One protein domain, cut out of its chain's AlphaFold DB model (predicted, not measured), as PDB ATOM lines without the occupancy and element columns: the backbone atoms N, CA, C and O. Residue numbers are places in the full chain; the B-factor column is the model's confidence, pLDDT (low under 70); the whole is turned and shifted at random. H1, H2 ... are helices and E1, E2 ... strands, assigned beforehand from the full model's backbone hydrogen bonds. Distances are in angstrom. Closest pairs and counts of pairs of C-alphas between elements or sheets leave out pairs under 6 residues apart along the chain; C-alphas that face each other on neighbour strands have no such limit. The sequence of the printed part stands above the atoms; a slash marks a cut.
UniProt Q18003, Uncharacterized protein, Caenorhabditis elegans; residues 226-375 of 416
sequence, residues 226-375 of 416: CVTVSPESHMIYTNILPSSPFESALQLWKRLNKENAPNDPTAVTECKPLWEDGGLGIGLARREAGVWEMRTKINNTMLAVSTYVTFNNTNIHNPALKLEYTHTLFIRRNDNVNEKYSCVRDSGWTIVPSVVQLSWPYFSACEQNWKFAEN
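Overview. This is residues 226 to 375 of the 416 residues of an uncharacterized protein of Caenorhabditis elegans (UniProt Q18003). Two strongly twisted sheets are stacked partly face to face as a sandwich: a larger one of E4, E5, E6, E7 and E9, built on the long strands E5 and E6, and a smaller one of E3, E1, E2 and E8. The helix H1 packs on the smaller sheet, on its side away from the larger one, and residues 360 to 366 stick out free. The printed part has 150 residues, with nine named strands and one named helix in the order E1 E2 H1 E3 E4 E5 E6 E7 E8 E9, and is mostly strand. The larger sheet is branched and the smaller has the order E3 E1 E2 E8; both are mixed. The whole is only just compact, close to loose, with a radius of gyration of the C-alphas of 17.3 A, and elongated, spanning 54 by 33 by 33 A.

Along the chain. In the larger sheet, E4 is residues 292 to 298, E5 residues 301 to 312, 34.8 A long, E6 residues 320 to 332, 38.6 A, E7 residues 341 to 344 and E9 residues 370 to 374. C-alpha 320 lies at (122.339, 175.891, 113.083) and C-alpha 374 at (131.690, 164.285, 109.045). In the smaller sheet, E1 is residues 226 to 230, from C-alpha 226 at (131.229, 163.844, 125.536), E2 residues 235 to 243, 23.1 A, E3 residues 268 to 273 and E8 residues 350 to 355. H1 is residues 249 to 260, 16.1 A.

Arrangement. E4, E5, E6 and E7 form a meander, each strand the antiparallel neighbour of the one before: N 294 and O 305 are 2.8 A apart, N 306 and O 326 2.9 A, N 331 and O 342 2.9 A. E5 lies on one side of E6, E7 and E9 on the other side; E9 is parallel to E6, with N 371 and O 321 2.8 A apart. The strands of the two sheets stand at 32 degrees; the closest C-alphas of E3 and E4, Glu 270 and Met 294, are 7.3 A apart. In the smaller sheet E1 is antiparallel to E3, N 227 and O 270 2.8 A apart, and to E2, N 228 and O 237 2.8 A apart. E2 bends by 51 degrees at residue 240 and is parallel to E8, N 236 and O 350 2.8 A apart. H1 is on this sheet at a height of 7.9 A, over E3 and E1, making two layers; its closest C-alpha pair with E3 is Trp 253 and Thr 269, 5.5 A. E2, H1 and E3 are a split strand-helix-strand unit, with E1 between the strands and a right-handed crossover. In H1 every O i to N i+4 pair is within hydrogen-bond range.

Size, cuts and confidence. The C-alphas farthest apart, those of Asn 336 and Ala 365, are 57.3 A apart. The printed part has no cut. The links E3 to E4 and E8 to E9 are long; in the first, residues 275 to 276 pair antiparallel with 287 to 288. The mean pLDDT of the printed part is 77.2, and 48 residues are under 70, among them 275 to 289 and 357 to 369.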
ATOM      1  N   CYS A 226     130.698 165.089 125.019       89.88
ATOM      2  CA  CYS A 226     131.229 163.844 125.536       89.88
ATOM      3  C   CYS A 226     131.340 162.830 124.405       89.88
ATOM      4  O   CYS A 226     130.384 162.605 123.667       89.88
ATOM      5  N   VAL A 227     132.499 162.199 124.286       90.52
ATOM      6  CA  VAL A 227     132.761 161.130 123.325       90.52
ATOM      7  C   VAL A 227     132.962 159.851 124.118       90.52
ATOM      8  O   VAL A 227     133.827 159.799 124.988       90.52
ATOM      9  N   THR A 228     132.141 158.837 123.854       93.01
ATOM     10  CA  THR A 228     132.271 157.497 124.436       93.01
ATOM     11  C   THR A 228     132.681 156.523 123.349       93.01
ATOM     12  O   THR A 228     131.985 156.382 122.349       93.01
ATOM     13  N   VAL A 229     133.804 155.848 123.540       92.82
ATOM     14  CA  VAL A 229     134.331 154.849 122.611       92.82
ATOM     15  C   VAL A 229     134.061 153.467 123.190       92.82
ATOM     16  O   VAL A 229     134.434 153.218 124.333       92.82
ATOM     17  N   SER A 230     133.451 152.582 122.399       93.61
ATOM     18  CA  SER A 230     133.234 151.170 122.732       93.61
ATOM     19  C   SER A 230     134.077 150.272 121.814       93.61
ATOM     20  O   SER A 230     133.709 150.066 120.652       93.61
ATOM     21  N   PRO A 231     135.217 149.750 122.305       90.27
ATOM     22  CA  PRO A 231     136.073 148.826 121.566       90.27
ATOM     23  C   PRO A 231     135.425 147.510 121.153       90.27
ATOM     24  O   PRO A 231     135.795 146.990 120.110       90.27
ATOM     25  N   GLU A 232     134.479 146.961 121.912       89.98
ATOM     26  CA  GLU A 232     133.870 145.673 121.549       89.98
ATOM     27  C   GLU A 232     132.874 145.801 120.393       89.98
ATOM     28  O   GLU A 232     132.774 144.914 119.546       89.98
ATOM     29  N   SER A 233     132.145 146.916 120.347       90.46
ATOM     30  CA  SER A 233     131.129 147.171 119.321       90.46
ATOM     31  C   SER A 233     131.645 147.985 118.128       90.46
ATOM     32  O   SER A 233     130.924 148.136 117.145       90.46
ATOM     33  N   HIS A 234     132.879 148.503 118.191       92.25
ATOM     34  CA  HIS A 234     133.443 149.460 117.225       92.25
ATOM     35  C   HIS A 234     132.564 150.711 117.030       92.25
ATOM     36  O   HIS A 234     132.453 151.267 115.930       92.25
ATOM     37  N   MET A 235     131.948 151.178 118.117       93.04
ATOM     38  CA  MET A 235     131.046 152.331 118.116       93.04
ATOM     39  C   MET A 235     131.678 153.527 118.833       93.04
ATOM     40  O   MET A 235     132.340 153.387 119.866       93.04
ATOM     41  N   ILE A 236     131.439 154.725 118.302       93.15
ATOM     42  CA  ILE A 236     131.824 156.005 118.902       93.15
ATOM     43  C   ILE A 236     130.549 156.817 119.121       93.15
ATOM     44  O   ILE A 236     129.945 157.321 118.177       93.15
ATOM     45  N   TYR A 237     130.143 156.979 120.368       93.66
ATOM     46  CA  TYR A 237     128.977 157.772 120.737       93.66
ATOM     47  C   TYR A 237     129.409 159.205 121.010       93.66
ATOM     48  O   TYR A 237     130.287 159.443 121.839       93.66
ATOM     49  N   THR A 238     128.799 160.165 120.321       90.83
ATOM     50  CA  THR A 238     129.062 161.592 120.548       90.83
ATOM     51  C   THR A 238     127.813 162.225 121.137       90.83
ATOM     52  O   THR A 238     126.779 162.291 120.480       90.83
ATOM     53  N   ASN A 239     127.900 162.650 122.395       88.48
ATOM     54  CA  ASN A 239     126.770 163.135 123.175       88.48
ATOM     55  C   ASN A 239     127.000 164.599 123.544       88.48
ATOM     56  O   ASN A 239     128.022 164.947 124.135       88.48
ATOM     57  N   ILE A 240     126.030 165.455 123.235       84.13
ATOM     58  CA  ILE A 240     126.014 166.844 123.705       84.13
ATOM     59  C   ILE A 240     125.168 166.899 124.971       84.13
ATOM     60  O   ILE A 240     123.980 166.568 124.942       84.13
ATOM     61  N   LEU A 241     125.794 167.282 126.083       82.61
ATOM     62  CA  LEU A 241     125.205 167.205 127.416       82.61
ATOM     63  C   LEU A 241     125.342 168.532 128.165       82.61
ATOM     64  O   LEU A 241     126.343 169.235 127.996       82.61
ATOM     65  N   PRO A 242     124.388 168.854 129.052       74.31
ATOM     66  CA  PRO A 242     124.601 169.884 130.052       74.31
ATOM     67  C   PRO A 242     125.669 169.418 131.054       74.31
ATOM     68  O   PRO A 242     125.638 168.302 131.572       74.31
ATOM     69  N   SER A 243     126.623 170.291 131.340       67.68
ATOM     70  CA  SER A 243     127.618 170.140 132.389       67.68
ATOM     71  C   SER A 243     126.940 170.413 133.724       67.68
ATOM     72  O   SER A 243     126.517 171.536 134.015       67.68
ATOM     73  N   SER A 244     126.801 169.363 134.528       68.87
ATOM     74  CA  SER A 244     126.317 169.485 135.898       68.87
ATOM     75  C   SER A 244     127.481 169.867 136.812       68.87
ATOM     76  O   SER A 244     128.485 169.153 136.836       68.87
ATOM     77  N   PRO A 245     127.371 170.938 137.619       63.67
ATOM     78  CA  PRO A 245     128.396 171.266 138.607       63.67
ATOM     79  C   PRO A 245     128.470 170.242 139.751       63.67
ATOM     80  O   PRO A 245     129.471 170.203 140.461       63.67
ATOM     81  N   PHE A 246     127.428 169.425 139.939       64.62
ATOM     82  CA  PHE A 246     127.331 168.455 141.033       64.62
ATOM     83  C   PHE A 246     127.807 167.053 140.649       64.62
ATOM     84  O   PHE A 246     128.022 166.216 141.524       64.62
ATOM     85  N   GLU A 247     127.954 166.776 139.356       74.46
ATOM     86  CA  GLU A 247     128.367 165.463 138.879       74.46
ATOM     87  C   GLU A 247     129.885 165.436 138.710       74.46
ATOM     88  O   GLU A 247     130.462 166.169 137.907       74.46
ATOM     89  N   SER A 248     130.556 164.580 139.481       78.05
ATOM     90  CA  SER A 248     131.988 164.356 139.274       78.05
ATOM     91  C   SER A 248     132.235 163.733 137.895       78.05
ATOM     92  O   SER A 248     131.433 162.925 137.425       78.05
ATOM     93  N   ALA A 249     133.381 164.033 137.274       75.96
ATOM     94  CA  ALA A 249     133.753 163.452 135.979       75.96
ATOM     95  C   ALA A 249     133.644 161.915 135.979       75.96
ATOM     96  O   ALA A 249     133.133 161.324 135.035       75.96
ATOM     97  N   LEU A 250     134.020 161.268 137.088       81.91
ATOM     98  CA  LEU A 250     133.918 159.818 137.248       81.91
ATOM     99  C   LEU A 250     132.467 159.305 137.258       81.91
ATOM    100  O   LEU A 250     132.195 158.243 136.701       81.91
ATOM    101  N   GLN A 251     131.542 160.011 137.913       86.27
ATOM    102  CA  GLN A 251     130.120 159.637 137.910       86.27
ATOM    103  C   GLN A 251     129.521 159.791 136.515       86.27
ATOM    104  O   GLN A 251     128.851 158.873 136.044       86.27
ATOM    105  N   LEU A 252     129.848 160.898 135.846       85.36
ATOM    106  CA  LEU A 252     129.431 161.157 134.477       85.36
ATOM    107  C   LEU A 252     129.904 160.049 133.532       85.36
ATOM    108  O   LEU A 252     129.103 159.515 132.767       85.36
ATOM    109  N   TRP A 253     131.177 159.651 133.627       86.34
ATOM    110  CA  TRP A 253     131.728 158.550 132.834       86.34
ATOM    111  C   TRP A 253     131.006 157.235 133.104       86.34
ATOM    112  O   TRP A 253     130.609 156.551 132.168       86.34
ATOM    113  N   LYS A 254     130.768 156.890 134.375       88.24
ATOM    114  CA  LYS A 254     130.037 155.663 134.728       88.24
ATOM    115  C   LYS A 254     128.617 155.654 134.165       88.24
ATOM    116  O   LYS A 254     128.172 154.611 133.694       88.24
ATOM    117  N   ARG A 255     127.911 156.788 134.215       89.70
ATOM    118  CA  ARG A 255     126.564 156.914 133.646       89.70
ATOM    119  C   ARG A 255     126.594 156.731 132.132       89.70
ATOM    120  O   ARG A 255     125.850 155.902 131.623       89.70
ATOM    121  N   LEU A 256     127.471 157.455 131.438       89.84
ATOM    122  CA  LEU A 256     127.537 157.434 129.975       89.84
ATOM    123  C   LEU A 256     128.033 156.101 129.422       89.84
ATOM    124  O   LEU A 256     127.463 155.612 128.454       89.84
ATOM    125  N   ASN A 257     129.018 155.467 130.060       89.67
ATOM    126  CA  ASN A 257     129.435 154.114 129.697       89.67
ATOM    127  C   ASN A 257     128.281 153.121 129.853       89.67
ATOM    128  O   ASN A 257     128.028 152.332 128.952       89.67
ATOM    129  N   LYS A 258     127.536 153.192 130.964       90.61
ATOM    130  CA  LYS A 258     126.385 152.310 131.197       90.61
ATOM    131  C   LYS A 258     125.251 152.540 130.193       90.61
ATOM    132  O   LYS A 258     124.555 151.592 129.853       90.61
ATOM    133  N   GLU A 259     125.030 153.778 129.768       89.88
ATOM    134  CA  GLU A 259     123.947 154.140 128.848       89.88
ATOM    135  C   GLU A 259     124.294 153.827 127.388       89.88
ATOM    136  O   GLU A 259     123.508 153.193 126.690       89.88
ATOM    137  N   ASN A 260     125.483 154.230 126.938       89.74
ATOM    138  CA  ASN A 260     125.904 154.085 125.546       89.74
ATOM    139  C   ASN A 260     126.445 152.683 125.234       89.74
ATOM    140  O   ASN A 260     126.218 152.165 124.146       89.74
ATOM    141  N   ALA A 261     127.177 152.077 126.172       88.40
ATOM    142  CA  ALA A 261     127.898 150.822 125.969       88.40
ATOM    143  C   ALA A 261     127.740 149.875 127.181       88.40
ATOM    144  O   ALA A 261     128.728 149.504 127.816       88.40
ATOM    145  N   PRO A 262     126.502 149.455 127.525       89.56
ATOM    146  CA  PRO A 262     126.214 148.691 128.747       89.56
ATOM    147  C   PRO A 262     126.964 147.358 128.848       89.56
ATOM    148  O   PRO A 262     127.213 146.883 129.956       89.56
ATOM    149  N   ASN A 263     127.294 146.754 127.704       89.31
ATOM    150  CA  ASN A 263     127.919 145.437 127.626       89.31
ATOM    151  C   ASN A 263     129.449 145.494 127.506       89.31
ATOM    152  O   ASN A 263     130.073 144.446 127.603       89.31
ATOM    153  N   ASP A 264     130.042 146.678 127.320       88.63
ATOM    154  CA  ASP A 264     131.476 146.830 127.061       88.63
ATOM    155  C   ASP A 264     132.193 147.408 128.298       88.63
ATOM    156  O   ASP A 264     132.111 148.613 128.570       88.63
ATOM    157  N   PRO A 265     132.925 146.585 129.071       86.85
ATOM    158  CA  PRO A 265     133.656 147.053 130.247       86.85
ATOM    159  C   PRO A 265     134.883 147.904 129.887       86.85
ATOM    160  O   PRO A 265     135.441 148.567 130.762       86.85
ATOM    161  N   THR A 266     135.317 147.881 128.625       87.40
ATOM    162  CA  THR A 266     136.467 148.639 128.118       87.40
ATOM    163  C   THR A 266     136.081 149.996 127.538       87.40
ATOM    164  O   THR A 266     136.951 150.720 127.051       87.40
ATOM    165  N   ALA A 267     134.801 150.373 127.626       90.35
ATOM    166  CA  ALA A 267     134.320 151.658 127.153       90.35
ATOM    167  C   ALA A 267     134.988 152.833 127.889       90.35
ATOM    168  O   ALA A 267     135.088 152.863 129.123       90.35
ATOM    169  N   VAL A 268     135.420 153.837 127.126       89.94
ATOM    170  CA  VAL A 268     136.075 155.042 127.651       89.94
ATOM    171  C   VAL A 268     135.286 156.269 127.223       89.94
ATOM    172  O   VAL A 268     135.061 156.473 126.030       89.94
ATOM    173  N   THR A 269     134.914 157.110 128.187       90.31
ATOM    174  CA  THR A 269     134.304 158.417 127.930       90.31
ATOM    175  C   THR A 269     135.269 159.538 128.280       90.31
ATOM    176  O   THR A 269     135.796 159.583 129.390       90.31
ATOM    177  N   GLU A 270     135.415 160.508 127.382       87.05
ATOM    178  CA  GLU A 270     136.015 161.805 127.691       87.05
ATOM    179  C   GLU A 270     135.050 162.931 127.330       87.05
ATOM    180  O   GLU A 270     134.279 162.825 126.379       87.05
ATOM    181  N   CYS A 271     135.082 164.014 128.105       85.93
ATOM    182  CA  CYS A 271     134.213 165.166 127.903       85.93
ATOM    183  C   CYS A 271     135.032 166.453 127.868       85.93
ATOM    184  O   CYS A 271     135.934 166.633 128.689       85.93
ATOM    185  N   LYS A 272     134.668 167.372 126.972       81.78
ATOM    186  CA  LYS A 272     135.237 168.718 126.893       81.78
ATOM    187  C   LYS A 272     134.120 169.770 126.908       81.78
ATOM    188  O   LYS A 272     133.136 169.607 126.185       81.78
ATOM    189  N   PRO A 273     134.258 170.856 127.689       76.40
ATOM    190  CA  PRO A 273     133.381 172.017 127.578       76.40
ATOM    191  C   PRO A 273     133.386 172.600 126.161       76.40
ATOM    192  O   PRO A 273     134.415 172.594 125.483       76.40
ATOM    193  N   LEU A 274     132.247 173.138 125.727       72.15
ATOM    194  CA  LEU A 274     132.106 173.739 124.398       72.15
ATOM    195  C   LEU A 274     132.958 175.010 124.219       72.15
ATOM    196  O   LEU A 274     133.321 175.370 123.099       72.15
ATOM    197  N   TRP A 275     133.306 175.665 125.325       68.20
ATOM    198  CA  TRP A 275     134.042 176.923 125.339       68.20
ATOM    199  C   TRP A 275     135.303 176.811 126.174       68.20
ATOM    200  O   TRP A 275     135.319 176.179 127.233       68.20
ATOM    201  N   GLU A 276     136.351 177.477 125.710       65.80
ATOM    202  CA  GLU A 276     137.563 177.673 126.490       65.80
ATOM    203  C   GLU A 276     137.490 179.022 127.202       65.80
ATOM    204  O   GLU A 276     137.063 180.032 126.635       65.80
ATOM    205  N   ASP A 277     137.913 179.044 128.464       63.10
ATOM    206  CA  ASP A 277     138.081 180.294 129.191       63.10
ATOM    207  C   ASP A 277     139.218 181.084 128.532       63.10
ATOM    208  O   ASP A 277     140.357 180.615 128.479       63.10
ATOM    209  N   GLY A 278     138.939 182.282 128.012       63.52
ATOM    210  CA  GLY A 278     139.950 183.121 127.358       63.52
ATOM    211  C   GLY A 278     140.957 183.769 128.308       63.52
ATOM    212  O   GLY A 278     141.543 184.791 127.954       63.52
ATOM    213  N   GLY A 279     141.174 183.185 129.487       55.44
ATOM    214  CA  GLY A 279     142.313 183.456 130.361       55.44
ATOM    215  C   GLY A 279     141.986 184.181 131.663       55.44
ATOM    216  O   GLY A 279     142.893 184.375 132.467       55.44
ATOM    217  N   LEU A 280     140.729 184.575 131.895       52.74
ATOM    218  CA  LEU A 280     140.355 185.338 133.094       52.74
ATOM    219  C   LEU A 280     139.745 184.476 134.209       52.74
ATOM    220  O   LEU A 280     139.539 184.991 135.304       52.74
ATOM    221  N   GLY A 281     139.458 183.190 133.979       52.46
ATOM    222  CA  GLY A 281     138.927 182.285 135.015       52.46
ATOM    223  C   GLY A 281     137.446 182.516 135.354       52.46
ATOM    224  O   GLY A 281     136.863 181.770 136.137       52.46
ATOM    225  N   ILE A 282     136.855 183.581 134.805       52.85
ATOM    226  CA  ILE A 282     135.508 184.086 135.110       52.85
ATOM    227  C   ILE A 282     134.553 183.963 133.917       52.85
ATOM    228  O   ILE A 282     133.465 184.524 133.958       52.85
ATOM    229  N   GLY A 283     134.990 183.317 132.827       50.95
ATOM    230  CA  GLY A 283     134.181 183.045 131.633       50.95
ATOM    231  C   GLY A 283     133.644 184.264 130.853       50.95
ATOM    232  O   GLY A 283     133.035 184.096 129.799       50.95
ATOM    233  N   LEU A 284     133.966 185.498 131.260       49.91
ATOM    234  CA  LEU A 284     133.589 186.727 130.538       49.91
ATOM    235  C   LEU A 284     134.243 186.869 129.151       49.91
ATOM    236  O   LEU A 284     133.742 187.608 128.309       49.91
ATOM    237  N   ALA A 285     135.358 186.181 128.903       56.96
ATOM    238  CA  ALA A 285     136.111 186.255 127.651       56.96
ATOM    239  C   ALA A 285     136.236 184.879 126.986       56.96
ATOM    240  O   ALA A 285     137.324 184.485 126.577       56.96
ATOM    241  N   ARG A 286     135.146 184.108 126.923       57.54
ATOM    242  CA  ARG A 286     135.152 182.785 126.283       57.54
ATOM    243  C   ARG A 286     135.611 182.864 124.831       57.54
ATOM    244  O   ARG A 286     135.305 183.808 124.105       57.54
ATOM    245  N   ARG A 287     136.364 181.851 124.418       62.58
ATOM    246  CA  ARG A 287     136.721 181.608 123.020       62.58
ATOM    247  C   ARG A 287     136.058 180.315 122.572       62.58
ATOM    248  O   ARG A 287     135.882 179.405 123.385       62.58
ATOM    249  N   GLU A 288     135.684 180.254 121.294       63.81
ATOM    250  CA  GLU A 288     135.292 178.993 120.661       63.81
ATOM    251  C   GLU A 288     136.374 177.968 120.985       63.81
ATOM    252  O   GLU A 288     137.561 178.228 120.748       63.81
ATOM    253  N   ALA A 289     135.982 176.845 121.591       67.94
ATOM    254  CA  ALA A 289     136.934 175.777 121.812       67.94
ATOM    255  C   ALA A 289     137.443 175.338 120.437       67.94
ATOM    256  O   ALA A 289     136.665 174.960 119.559       67.94
ATOM    257  N   GLY A 290     138.759 175.417 120.239       75.17
ATOM    258  CA  GLY A 290     139.370 174.908 119.020       75.17
ATOM    259  C   GLY A 290     139.106 173.410 118.855       75.17
ATOM    260  O   GLY A 290     138.599 172.741 119.763       75.17
ATOM    261  N   VAL A 291     139.504 172.881 117.697       82.36
ATOM    262  CA  VAL A 291     139.439 171.446 117.386       82.36
ATOM    263  C   VAL A 291     139.967 170.627 118.566       82.36
ATOM    264  O   VAL A 291     141.090 170.840 119.032       82.36
ATOM    265  N   TRP A 292     139.144 169.710 119.067       82.92
ATOM    266  CA  TRP A 292     139.487 168.833 120.177       82.92
ATOM    267  C   TRP A 292     139.642 167.404 119.690       82.92
ATOM    268  O   TRP A 292     138.755 166.880 119.026       82.92
ATOM    269  N   GLU A 293     140.751 166.771 120.064       83.41
ATOM    270  CA  GLU A 293     141.065 165.397 119.697       83.41
ATOM    271  C   GLU A 293     141.210 164.529 120.953       83.41
ATOM    272  O   GLU A 293     142.035 164.809 121.825       83.41
ATOM    273  N   MET A 294     140.414 163.465 121.020       84.84
ATOM    274  CA  MET A 294     140.515 162.377 121.988       84.84
ATOM    275  C   MET A 294     141.326 161.240 121.366       84.84
ATOM    276  O   MET A 294     141.054 160.824 120.240       84.84
ATOM    277  N   ARG A 295     142.303 160.701 122.104       83.78
ATOM    278  CA  ARG A 295     143.124 159.563 121.668       83.78
ATOM    279  C   ARG A 295     143.020 158.424 122.664       83.78
ATOM    280  O   ARG A 295     143.484 158.549 123.791       83.78
ATOM    281  N   THR A 296     142.481 157.295 122.220       86.11
ATOM    282  CA  THR A 296     142.325 156.093 123.047       86.11
ATOM    283  C   THR A 296     143.146 154.955 122.464       86.11
ATOM    284  O   THR A 296     143.046 154.640 121.279       86.11
ATOM    285  N   LYS A 297     143.983 154.326 123.292       83.98
ATOM    286  CA  LYS A 297     144.742 153.137 122.894       83.98
ATOM    287  C   LYS A 297     143.829 151.912 122.935       83.98
ATOM    288  O   LYS A 297     143.210 151.652 123.961       83.98
ATOM    289  N   ILE A 298     143.800 151.148 121.847       85.97
ATOM    290  CA  ILE A 298     143.022 149.915 121.707       85.97
ATOM    291  C   ILE A 298     143.989 148.831 121.237       85.97
ATOM    292  O   ILE A 298     144.378 148.779 120.074       85.97
ATOM    293  N   ASN A 299     144.435 147.971 122.153       84.12
ATOM    294  CA  ASN A 299     145.451 146.951 121.870       84.12
ATOM    295  C   ASN A 299     146.739 147.563 121.263       84.12
ATOM    296  O   ASN A 299     147.422 148.354 121.923       84.12
ATOM    297  N   ASN A 300     147.061 147.214 120.010       84.02
ATOM    298  CA  ASN A 300     148.221 147.710 119.252       84.02
ATOM    299  C   ASN A 300     147.889 148.882 118.312       84.02
ATOM    300  O   ASN A 300     148.727 149.298 117.507       84.02
ATOM    301  N   THR A 301     146.674 149.415 118.394       86.42
ATOM    302  CA  THR A 301     146.231 150.567 117.616       86.42
ATOM    303  C   THR A 301     145.842 151.712 118.547       86.42
ATOM    304  O   THR A 301     145.696 151.557 119.762       86.42
ATOM    305  N   MET A 302     145.734 152.909 117.987       86.55
ATOM    306  CA  MET A 302     145.247 154.086 118.691       86.55
ATOM    307  C   MET A 302     144.121 154.692 117.870       86.55
ATOM    308  O   MET A 302     144.324 155.075 116.722       86.55
ATOM    309  N   LEU A 303     142.933 154.763 118.454       88.37
ATOM    310  CA  LEU A 303     141.808 155.462 117.864       88.37
ATOM    311  C   LEU A 303     141.921 156.941 118.224       88.37
ATOM    312  O   LEU A 303     142.018 157.289 119.402       88.37
ATOM    313  N   ALA A 304     141.901 157.798 117.211       88.89
ATOM    314  CA  ALA A 304     141.777 159.233 117.386       88.89
ATOM    315  C   ALA A 304     140.409 159.688 116.892       88.89
ATOM    316  O   ALA A 304     140.014 159.364 115.771       88.89
ATOM    317  N   VAL A 305     139.704 160.440 117.730       89.13
ATOM    318  CA  VAL A 305     138.415 161.052 117.415       89.13
ATOM    319  C   VAL A 305     138.573 162.548 117.598       89.13
ATOM    320  O   VAL A 305     138.921 163.005 118.683       89.13
ATOM    321  N   SER A 306     138.338 163.310 116.538       89.31
ATOM    322  CA  SER A 306     138.433 164.764 116.567       89.31
ATOM    323  C   SER A 306     137.061 165.376 116.349       89.31
ATOM    324  O   SER A 306     136.295 164.919 115.502       89.31
ATOM    325  N   THR A 307     136.740 166.390 117.145       87.90
ATOM    326  CA  THR A 307     135.460 167.093 117.128       87.90
ATOM    327  C   THR A 307     135.687 168.597 117.099       87.90
ATOM    328  O   THR A 307     136.647 169.124 117.669       87.90
ATOM    329  N   TYR A 308     134.796 169.300 116.413       87.18
ATOM    330  CA  TYR A 308     134.837 170.744 116.281       87.18
ATOM    331  C   TYR A 308     133.423 171.290 116.119       87.18
ATOM    332  O   TYR A 308     132.637 170.760 115.336       87.18
ATOM    333  N   VAL A 309     133.082 172.346 116.855       83.18
ATOM    334  CA  VAL A 309     131.772 172.988 116.718       83.18
ATOM    335  C   VAL A 309     131.900 174.222 115.857       83.18
ATOM    336  O   VAL A 309     132.740 175.082 116.089       83.18
ATOM    337  N   THR A 310     131.027 174.296 114.860       78.46
ATOM    338  CA  THR A 310     130.906 175.442 113.967       78.46
ATOM    339  C   THR A 310     129.529 176.067 114.105       78.46
ATOM    340  O   THR A 310     128.507 175.381 114.194       78.46
ATOM    341  N   PHE A 311     129.505 177.396 114.096       72.55
ATOM    342  CA  PHE A 311     128.284 178.187 114.117       72.55
ATOM    343  C   PHE A 311     127.964 178.601 112.686       72.55
ATOM    344  O   PHE A 311     128.635 179.459 112.112       72.55
ATOM    345  N   ASN A 312     126.950 177.979 112.081       68.01
ATOM    346  CA  ASN A 312     126.497 178.385 110.760       68.01
ATOM    347  C   ASN A 312     125.311 179.346 110.887       68.01
ATOM    348  O   ASN A 312     124.154 178.927 110.920       68.01
ATOM    349  N   ASN A 313     125.627 180.640 110.912       66.98
ATOM    350  CA  ASN A 313     124.644 181.725 110.948       66.98
ATOM    351  C   ASN A 313     124.399 182.355 109.566       66.98
ATOM    352  O   ASN A 313     123.837 183.441 109.480       66.98
ATOM    353  N   THR A 314     124.819 181.700 108.474       68.05
ATOM    354  CA  THR A 314     124.636 182.247 107.113       68.05
ATOM    355  C   THR A 314     123.162 182.414 106.746       68.05
ATOM    356  O   THR A 314     122.803 183.381 106.079       68.05
ATOM    357  N   ASN A 315     122.294 181.507 107.207       64.66
ATOM    358  CA  ASN A 315     120.849 181.634 107.063       64.66
ATOM    359  C   ASN A 315     120.224 182.094 108.384       64.66
ATOM    360  O   ASN A 315     120.018 181.296 109.297       64.66
ATOM    361  N   ILE A 316     119.871 183.377 108.453       62.00
ATOM    362  CA  ILE A 316     119.271 184.026 109.632       62.00
ATOM    363  C   ILE A 316     117.970 183.337 110.075       62.00
ATOM    364  O   ILE A 316     117.634 183.353 111.257       62.00
ATOM    365  N   HIS A 317     117.225 182.729 109.150       63.52
ATOM    366  CA  HIS A 317     115.959 182.062 109.463       63.52
ATOM    367  C   HIS A 317     116.138 180.645 110.013       63.52
ATOM    368  O   HIS A 317     115.197 180.096 110.579       63.52
ATOM    369  N   ASN A 318     117.320 180.051 109.843       63.92
ATOM    370  CA  ASN A 318     117.633 178.713 110.328       63.92
ATOM    371  C   ASN A 318     119.096 178.652 110.803       63.92
ATOM    372  O   ASN A 318     119.913 177.963 110.175       63.92
ATOM    373  N   PRO A 319     119.451 179.411 111.862       63.92
ATOM    374  CA  PRO A 319     120.776 179.319 112.454       63.92
ATOM    375  C   PRO A 319     120.952 177.894 112.973       63.92
ATOM    376  O   PRO A 319     120.052 177.355 113.617       63.92
ATOM    377  N   ALA A 320     122.086 177.268 112.678       68.79
ATOM    378  CA  ALA A 320     122.339 175.891 113.083       68.79
ATOM    379  C   ALA A 320     123.720 175.754 113.718       68.79
ATOM    380  O   ALA A 320     124.723 176.255 113.201       68.79
ATOM    381  N   LEU A 321     123.749 175.019 114.826       75.62
ATOM    382  CA  LEU A 321     124.974 174.559 115.459       75.62
ATOM    383  C   LEU A 321     125.380 173.270 114.776       75.62
ATOM    384  O   LEU A 321     124.582 172.338 114.691       75.62
ATOM    385  N   LYS A 322     126.595 173.209 114.249       82.36
ATOM    386  CA  LYS A 322     127.067 172.030 113.536       82.36
ATOM    387  C   LYS A 322     128.249 171.428 114.282       82.36
ATOM    388  O   LYS A 322     129.313 172.043 114.351       82.36
ATOM    389  N   LEU A 323     128.053 170.230 114.832       87.04
ATOM    390  CA  LEU A 323     129.139 169.413 115.358       87.04
ATOM    391  C   LEU A 323     129.773 168.664 114.189       87.04
ATOM    392  O   LEU A 323     129.170 167.764 113.598       87.04
ATOM    393  N   GLU A 324     130.986 169.071 113.852       90.18
ATOM    394  CA  GLU A 324     131.831 168.380 112.897       90.18
ATOM    395  C   GLU A 324     132.704 167.368 113.627       90.18
ATOM    396  O   GLU A 324     133.266 167.664 114.683       90.18
ATOM    397  N   TYR A 325     132.819 166.170 113.069       91.05
ATOM    398  CA  TYR A 325     133.648 165.121 113.643       91.05
ATOM    399  C   TYR A 325     134.430 164.370 112.573       91.05
ATOM    400  O   TYR A 325     134.082 164.369 111.394       91.05
ATOM    401  N   THR A 326     135.492 163.703 112.998       91.00
ATOM    402  CA  THR A 326     136.209 162.709 112.203       91.00
ATOM    403  C   THR A 326     136.839 161.691 113.135       91.00
ATOM    404  O   THR A 326     137.085 161.976 114.311       91.00
ATOM    405  N   HIS A 327     137.134 160.515 112.607       91.02
ATOM    406  CA  HIS A 327     137.851 159.493 113.342       91.02
ATOM    407  C   HIS A 327     138.870 158.813 112.435       91.02
ATOM    408  O   HIS A 327     138.686 158.703 111.224       91.02
ATOM    409  N   THR A 328     139.974 158.377 113.027       90.16
ATOM    410  CA  THR A 328     141.032 157.656 112.320       90.16
ATOM    411  C   THR A 328     141.677 156.648 113.249       90.16
ATOM    412  O   THR A 328     141.873 156.925 114.436       90.16
ATOM    413  N   LEU A 329     142.072 155.505 112.700       89.09
ATOM    414  CA  LEU A 329     142.809 154.485 113.424       89.09
ATOM    415  C   LEU A 329     144.293 154.559 113.070       89.09
ATOM    416  O   LEU A 329     144.687 154.421 111.913       89.09
ATOM    417  N   PHE A 330     145.129 154.742 114.080       85.88
ATOM    418  CA  PHE A 330     146.576 154.681 113.963       85.88
ATOM    419  C   PHE A 330     147.053 153.270 114.286       85.88
ATOM    420  O   PHE A 330     146.997 152.823 115.431       85.88
ATOM    421  N   ILE A 331     147.542 152.560 113.275       84.35
ATOM    422  CA  ILE A 331     148.076 151.205 113.421       84.35
ATOM    423  C   ILE A 331     149.584 151.296 113.608       84.35
ATOM    424  O   ILE A 331     150.287 151.850 112.757       84.35
ATOM    425  N   ARG A 332     150.097 150.750 114.712       79.42
ATOM    426  CA  ARG A 332     151.539 150.688 114.952       79.42
ATOM    427  C   ARG A 332     152.191 149.771 113.913       79.42
ATOM    428  O   ARG A 332     151.802 148.617 113.774       79.42
ATOM    429  N   ARG A 333     153.173 150.289 113.168       73.16
ATOM    430  CA  ARG A 333     153.865 149.550 112.097       73.16
ATOM    431  C   ARG A 333     155.069 148.757 112.606       73.16
ATOM    432  O   ARG A 333     155.343 147.703 112.056       73.16
ATOM    433  N   ASN A 334     155.771 149.267 113.624       68.27
ATOM    434  CA  ASN A 334     156.979 148.665 114.201       68.27
ATOM    435  C   ASN A 334     156.986 148.792 115.734       68.27
ATOM    436  O   ASN A 334     156.624 149.846 116.258       68.27
ATOM    437  N   ASP A 335     157.501 147.770 116.425       64.34
ATOM    438  CA  ASP A 335     157.664 147.752 117.891       64.34
ATOM    439  C   ASP A 335     158.892 148.521 118.414       64.34
ATOM    440  O   ASP A 335     159.086 148.650 119.623       64.34
ATOM    441  N   ASN A 336     159.709 149.067 117.513       62.12
ATOM    442  CA  ASN A 336     160.931 149.795 117.854       62.12
ATOM    443  C   ASN A 336     160.658 151.251 118.281       62.12
ATOM    444  O   ASN A 336     159.649 151.843 117.911       62.12
ATOM    445  N   VAL A 337     161.633 151.846 118.988       58.16
ATOM    446  CA  VAL A 337     161.621 153.205 119.587       58.16
ATOM    447  C   VAL A 337     161.141 154.312 118.633       58.16
ATOM    448  O   VAL A 337     160.516 155.275 119.065       58.16
ATOM    449  N   ASN A 338     161.365 154.158 117.325       58.41
ATOM    450  CA  ASN A 338     160.770 155.019 116.306       58.41
ATOM    451  C   ASN A 338     159.383 154.493 115.936       58.41
ATOM    452  O   ASN A 338     159.202 153.897 114.869       58.41
ATOM    453  N   GLU A 339     158.422 154.695 116.835       62.68
ATOM    454  CA  GLU A 339     157.036 154.284 116.638       62.68
ATOM    455  C   GLU A 339     156.467 154.976 115.397       62.68
ATOM    456  O   GLU A 339     156.140 156.162 115.408       62.68
ATOM    457  N   LYS A 340     156.396 154.232 114.290       69.53
ATOM    458  CA  LYS A 340     155.726 154.677 113.071       69.53
ATOM    459  C   LYS A 340     154.299 154.166 113.114       69.53
ATOM    460  O   LYS A 340     154.085 152.957 113.180       69.53
ATOM    461  N   TYR A 341     153.349 155.080 113.021       76.38
ATOM    462  CA  TYR A 341     151.937 154.755 112.896       76.38
ATOM    463  C   TYR A 341     151.489 154.928 111.444       76.38
ATOM    464  O   TYR A 341     151.884 155.877 110.767       76.38
ATOM    465  N   SER A 342     150.681 153.992 110.956       81.46
ATOM    466  CA  SER A 342     149.940 154.134 109.704       81.46
ATOM    467  C   SER A 342     148.549 154.665 110.027       81.46
ATOM    468  O   SER A 342     147.856 154.072 110.849       81.46
ATOM    469  N   CYS A 343     148.147 155.768 109.398       84.18
ATOM    470  CA  CYS A 343     146.811 156.340 109.563       84.18
ATOM    471  C   CYS A 343     145.831 155.641 108.616       84.18
ATOM    472  O   CYS A 343     146.052 155.632 107.405       84.18
ATOM    473  N   VAL A 344     144.761 155.066 109.157       86.08
ATOM    474  CA  VAL A 344     143.679 154.426 108.402       86.08
ATOM    475  C   VAL A 344     142.384 155.184 108.688       86.08
ATOM    476  O   VAL A 344     141.968 155.279 109.842       86.08
ATOM    477  N   ARG A 345     141.766 155.754 107.645       82.82
ATOM    478  CA  ARG A 345     140.484 156.478 107.750       82.82
ATOM    479  C   ARG A 345     139.304 155.506 107.793       82.82
ATOM    480  O   ARG A 345     138.500 155.569 108.714       82.82
ATOM    481  N   ASP A 346     139.289 154.537 106.883       81.68
ATOM    482  CA  ASP A 346     138.249 153.504 106.801       81.68
ATOM    483  C   ASP A 346     138.510 152.395 107.824       81.68
ATOM    484  O   ASP A 346     138.916 151.280 107.508       81.68
ATOM    485  N   SER A 347     138.349 152.749 109.094       80.62
ATOM    486  CA  SER A 347     138.694 151.890 110.225       80.62
ATOM    487  C   SER A 347     137.608 150.868 110.587       80.62
ATOM    488  O   SER A 347     137.840 150.014 111.438       80.62
ATOM    489  N   GLY A 348     136.430 150.948 109.954       85.35
ATOM    490  CA  GLY A 348     135.258 150.128 110.283       85.35
ATOM    491  C   GLY A 348     134.515 150.575 111.547       85.35
ATOM    492  O   GLY A 348     133.556 149.923 111.947       85.35
ATOM    493  N   TRP A 349     134.945 151.677 112.165       89.54
ATOM    494  CA  TRP A 349     134.254 152.294 113.288       89.54
ATOM    495  C   TRP A 349     133.056 153.099 112.803       89.54
ATOM    496  O   TRP A 349     133.091 153.701 111.729       89.54
ATOM    497  N   THR A 350     131.996 153.140 113.606       90.20
ATOM    498  CA  THR A 350     130.817 153.948 113.281       90.20
ATOM    499  C   THR A 350     130.533 154.964 114.378       90.20
ATOM    500  O   THR A 350     130.654 154.679 115.571       90.20
ATOM    501  N   ILE A 351     130.190 156.186 113.966       89.31
ATOM    502  CA  ILE A 351     129.865 157.279 114.879       89.31
ATOM    503  C   ILE A 351     128.349 157.356 115.031       89.31
ATOM    504  O   ILE A 351     127.622 157.485 114.046       89.31
ATOM    505  N   VAL A 352     127.881 157.321 116.275       90.04
ATOM    506  CA  VAL A 352     126.475 157.503 116.640       90.04
ATOM    507  C   VAL A 352     126.335 158.865 117.313       90.04
ATOM    508  O   VAL A 352     126.668 159.015 118.493       90.04
ATOM    509  N   PRO A 353     125.891 159.892 116.572       87.36
ATOM    510  CA  PRO A 353     125.616 161.188 117.160       87.36
ATOM    511  C   PRO A 353     124.316 161.155 117.960       87.36
ATOM    512  O   PRO A 353     123.285 160.689 117.475       87.36
ATOM    513  N   SER A 354     124.352 161.698 119.172       84.03
ATOM    514  CA  SER A 354     123.167 161.918 119.988       84.03
ATOM    515  C   SER A 354     123.192 163.307 120.626       84.03
ATOM    516  O   SER A 354     124.233 163.854 120.999       84.03
ATOM    517  N   VAL A 355     122.015 163.915 120.747       77.30
ATOM    518  CA  VAL A 355     121.834 165.149 121.512       77.30
ATOM    519  C   VAL A 355     120.752 164.882 122.530       77.30
ATOM    520  O   VAL A 355     119.607 164.610 122.164       77.30
ATOM    521  N   VAL A 356     121.109 164.978 123.805       71.07
ATOM    522  CA  VAL A 356     120.130 164.835 124.877       71.07
ATOM    523  C   VAL A 356     119.229 166.064 124.877       71.07
ATOM    524  O   VAL A 356     119.701 167.203 124.877       71.07
ATOM    525  N   GLN A 357     117.917 165.825 124.833       62.92
ATOM    526  CA  GLN A 357     116.921 166.887 124.854       62.92
ATOM    527  C   GLN A 357     117.008 167.648 126.181       62.92
ATOM    528  O   GLN A 357     117.017 167.060 127.262       62.92
ATOM    529  N   LEU A 358     117.103 168.970 126.084       53.95
ATOM    530  CA  LEU A 358     117.364 169.838 127.224       53.95
ATOM    531  C   LEU A 358     116.079 170.074 128.013       53.95
ATOM    532  O   LEU A 358     115.065 170.497 127.459       53.95
ATOM    533  N   SER A 359     116.138 169.833 129.318       48.84
ATOM    534  CA  SER A 359     115.099 170.258 130.248       48.84
ATOM    535  C   SER A 359     115.097 171.786 130.406       48.84
ATOM    536  O   SER A 359     116.107 172.461 130.186       48.84
ATOM    537  N   TRP A 360     113.937 172.332 130.783       41.85
ATOM    538  CA  TRP A 360     113.756 173.740 131.164       41.85
ATOM    539  C   TRP A 360     114.869 174.200 132.136       41.85
ATOM    540  O   TRP A 360     115.281 173.393 132.973       41.85
ATOM    541  N   PRO A 361     115.377 175.450 132.061       42.65
ATOM    542  CA  PRO A 361     114.815 176.619 131.366       42.65
ATOM    543  C   PRO A 361     115.305 176.868 129.947       42.65
ATOM    544  O   PRO A 361     114.777 177.757 129.285       42.65
ATOM    545  N   TYR A 362     116.293 176.116 129.471       45.70
ATOM    546  CA  TYR A 362     117.071 176.575 128.332       45.70
ATOM    547  C   TYR A 362     116.283 176.590 127.013       45.70
ATOM    548  O   TYR A 362     116.305 177.621 126.353       45.70
ATOM    549  N   PHE A 363     115.537 175.544 126.619       49.14
ATOM    550  CA  PHE A 363     115.060 175.480 125.221       49.14
ATOM    551  C   PHE A 363     113.763 174.704 124.948       49.14
ATOM    552  O   PHE A 363     113.603 174.169 123.858       49.14
ATOM    553  N   SER A 364     112.768 174.691 125.844       41.07
ATOM    554  CA  SER A 364     111.443 174.164 125.445       41.07
ATOM    555  C   SER A 364     110.804 174.959 124.288       41.07
ATOM    556  O   SER A 364     109.908 174.448 123.627       41.07
ATOM    557  N   ALA A 365     111.265 176.192 124.033       37.89
ATOM    558  CA  ALA A 365     110.788 177.055 122.949       37.89
ATOM    559  C   ALA A 365     111.689 177.087 121.696       37.89
ATOM    560  O   ALA A 365     111.248 177.603 120.670       37.89
ATOM    561  N   CYS A 366     112.923 176.570 121.750       45.99
ATOM    562  CA  CYS A 366     113.823 176.577 120.593       45.99
ATOM    563  C   CYS A 366     113.871 175.196 119.950       45.99
ATOM    564  O   CYS A 366     114.031 174.180 120.623       45.99
ATOM    565  N   GLU A 367     113.760 175.170 118.626       55.19
ATOM    566  CA  GLU A 367     113.937 173.957 117.842       55.19
ATOM    567  C   GLU A 367     115.372 173.439 118.005       55.19
ATOM    568  O   GLU A 367     116.335 174.211 117.982       55.19
ATOM    569  N   GLN A 368     115.522 172.129 118.199       61.74
ATOM    570  CA  GLN A 368     116.824 171.486 118.315       61.74
ATOM    571  C   GLN A 368     117.534 171.550 116.956       61.74
ATOM    572  O   GLN A 368     117.331 170.716 116.081       61.74
ATOM    573  N   ASN A 369     118.364 172.571 116.778       69.59
ATOM    574  CA  ASN A 369     119.014 172.927 115.517       69.59
ATOM    575  C   ASN A 369     120.441 172.366 115.380       69.59
ATOM    576  O   ASN A 369     121.214 172.835 114.539       69.59
ATOM    577  N   TRP A 370     120.799 171.378 116.204       77.57
ATOM    578  CA  TRP A 370     122.080 170.690 116.104       77.57
ATOM    579  C   TRP A 370     122.122 169.823 114.850       77.57
ATOM    580  O   TRP A 370     121.276 168.957 114.631       77.57
ATOM    581  N   LYS A 371     123.141 170.051 114.028       83.46
ATOM    582  CA  LYS A 371     123.461 169.246 112.855       83.46
ATOM    583  C   LYS A 371     124.774 168.527 113.094       83.46
ATOM    584  O   LYS A 371     125.702 169.066 113.685       83.46
ATOM    585  N   PHE A 372     124.851 167.318 112.578       87.14
ATOM    586  CA  PHE A 372     126.038 166.490 112.646       87.14
ATOM    587  C   PHE A 372     126.584 166.321 111.244       87.14
ATOM    588  O   PHE A 372     125.818 166.059 110.316       87.14
ATOM    589  N   ALA A 373     127.889 166.490 111.075       88.60
ATOM    590  CA  ALA A 373     128.520 166.138 109.818       88.60
ATOM    591  C   ALA A 373     129.927 165.616 110.029       88.60
ATOM    592  O   ALA A 373     130.661 166.065 110.904       88.60
ATOM    593  N   GLU A 374     130.318 164.725 109.139       88.31
ATOM    594  CA  GLU A 374     131.690 164.285 109.045       88.31
ATOM    595  C   GLU A 374     132.531 165.342 108.313       88.31
ATOM    596  O   GLU A 374     132.145 165.838 107.250       88.31
ATOM    597  N   ASN A 375     133.675 165.709 108.892       88.25
ATOM    598  CA  ASN A 375     134.663 166.578 108.257       88.25
ATOM    599  C   ASN A 375     136.038 165.885 108.247       88.25
ATOM    600  O   ASN A 375     136.762 165.930 109.247       88.25
TER     601      ASN A 375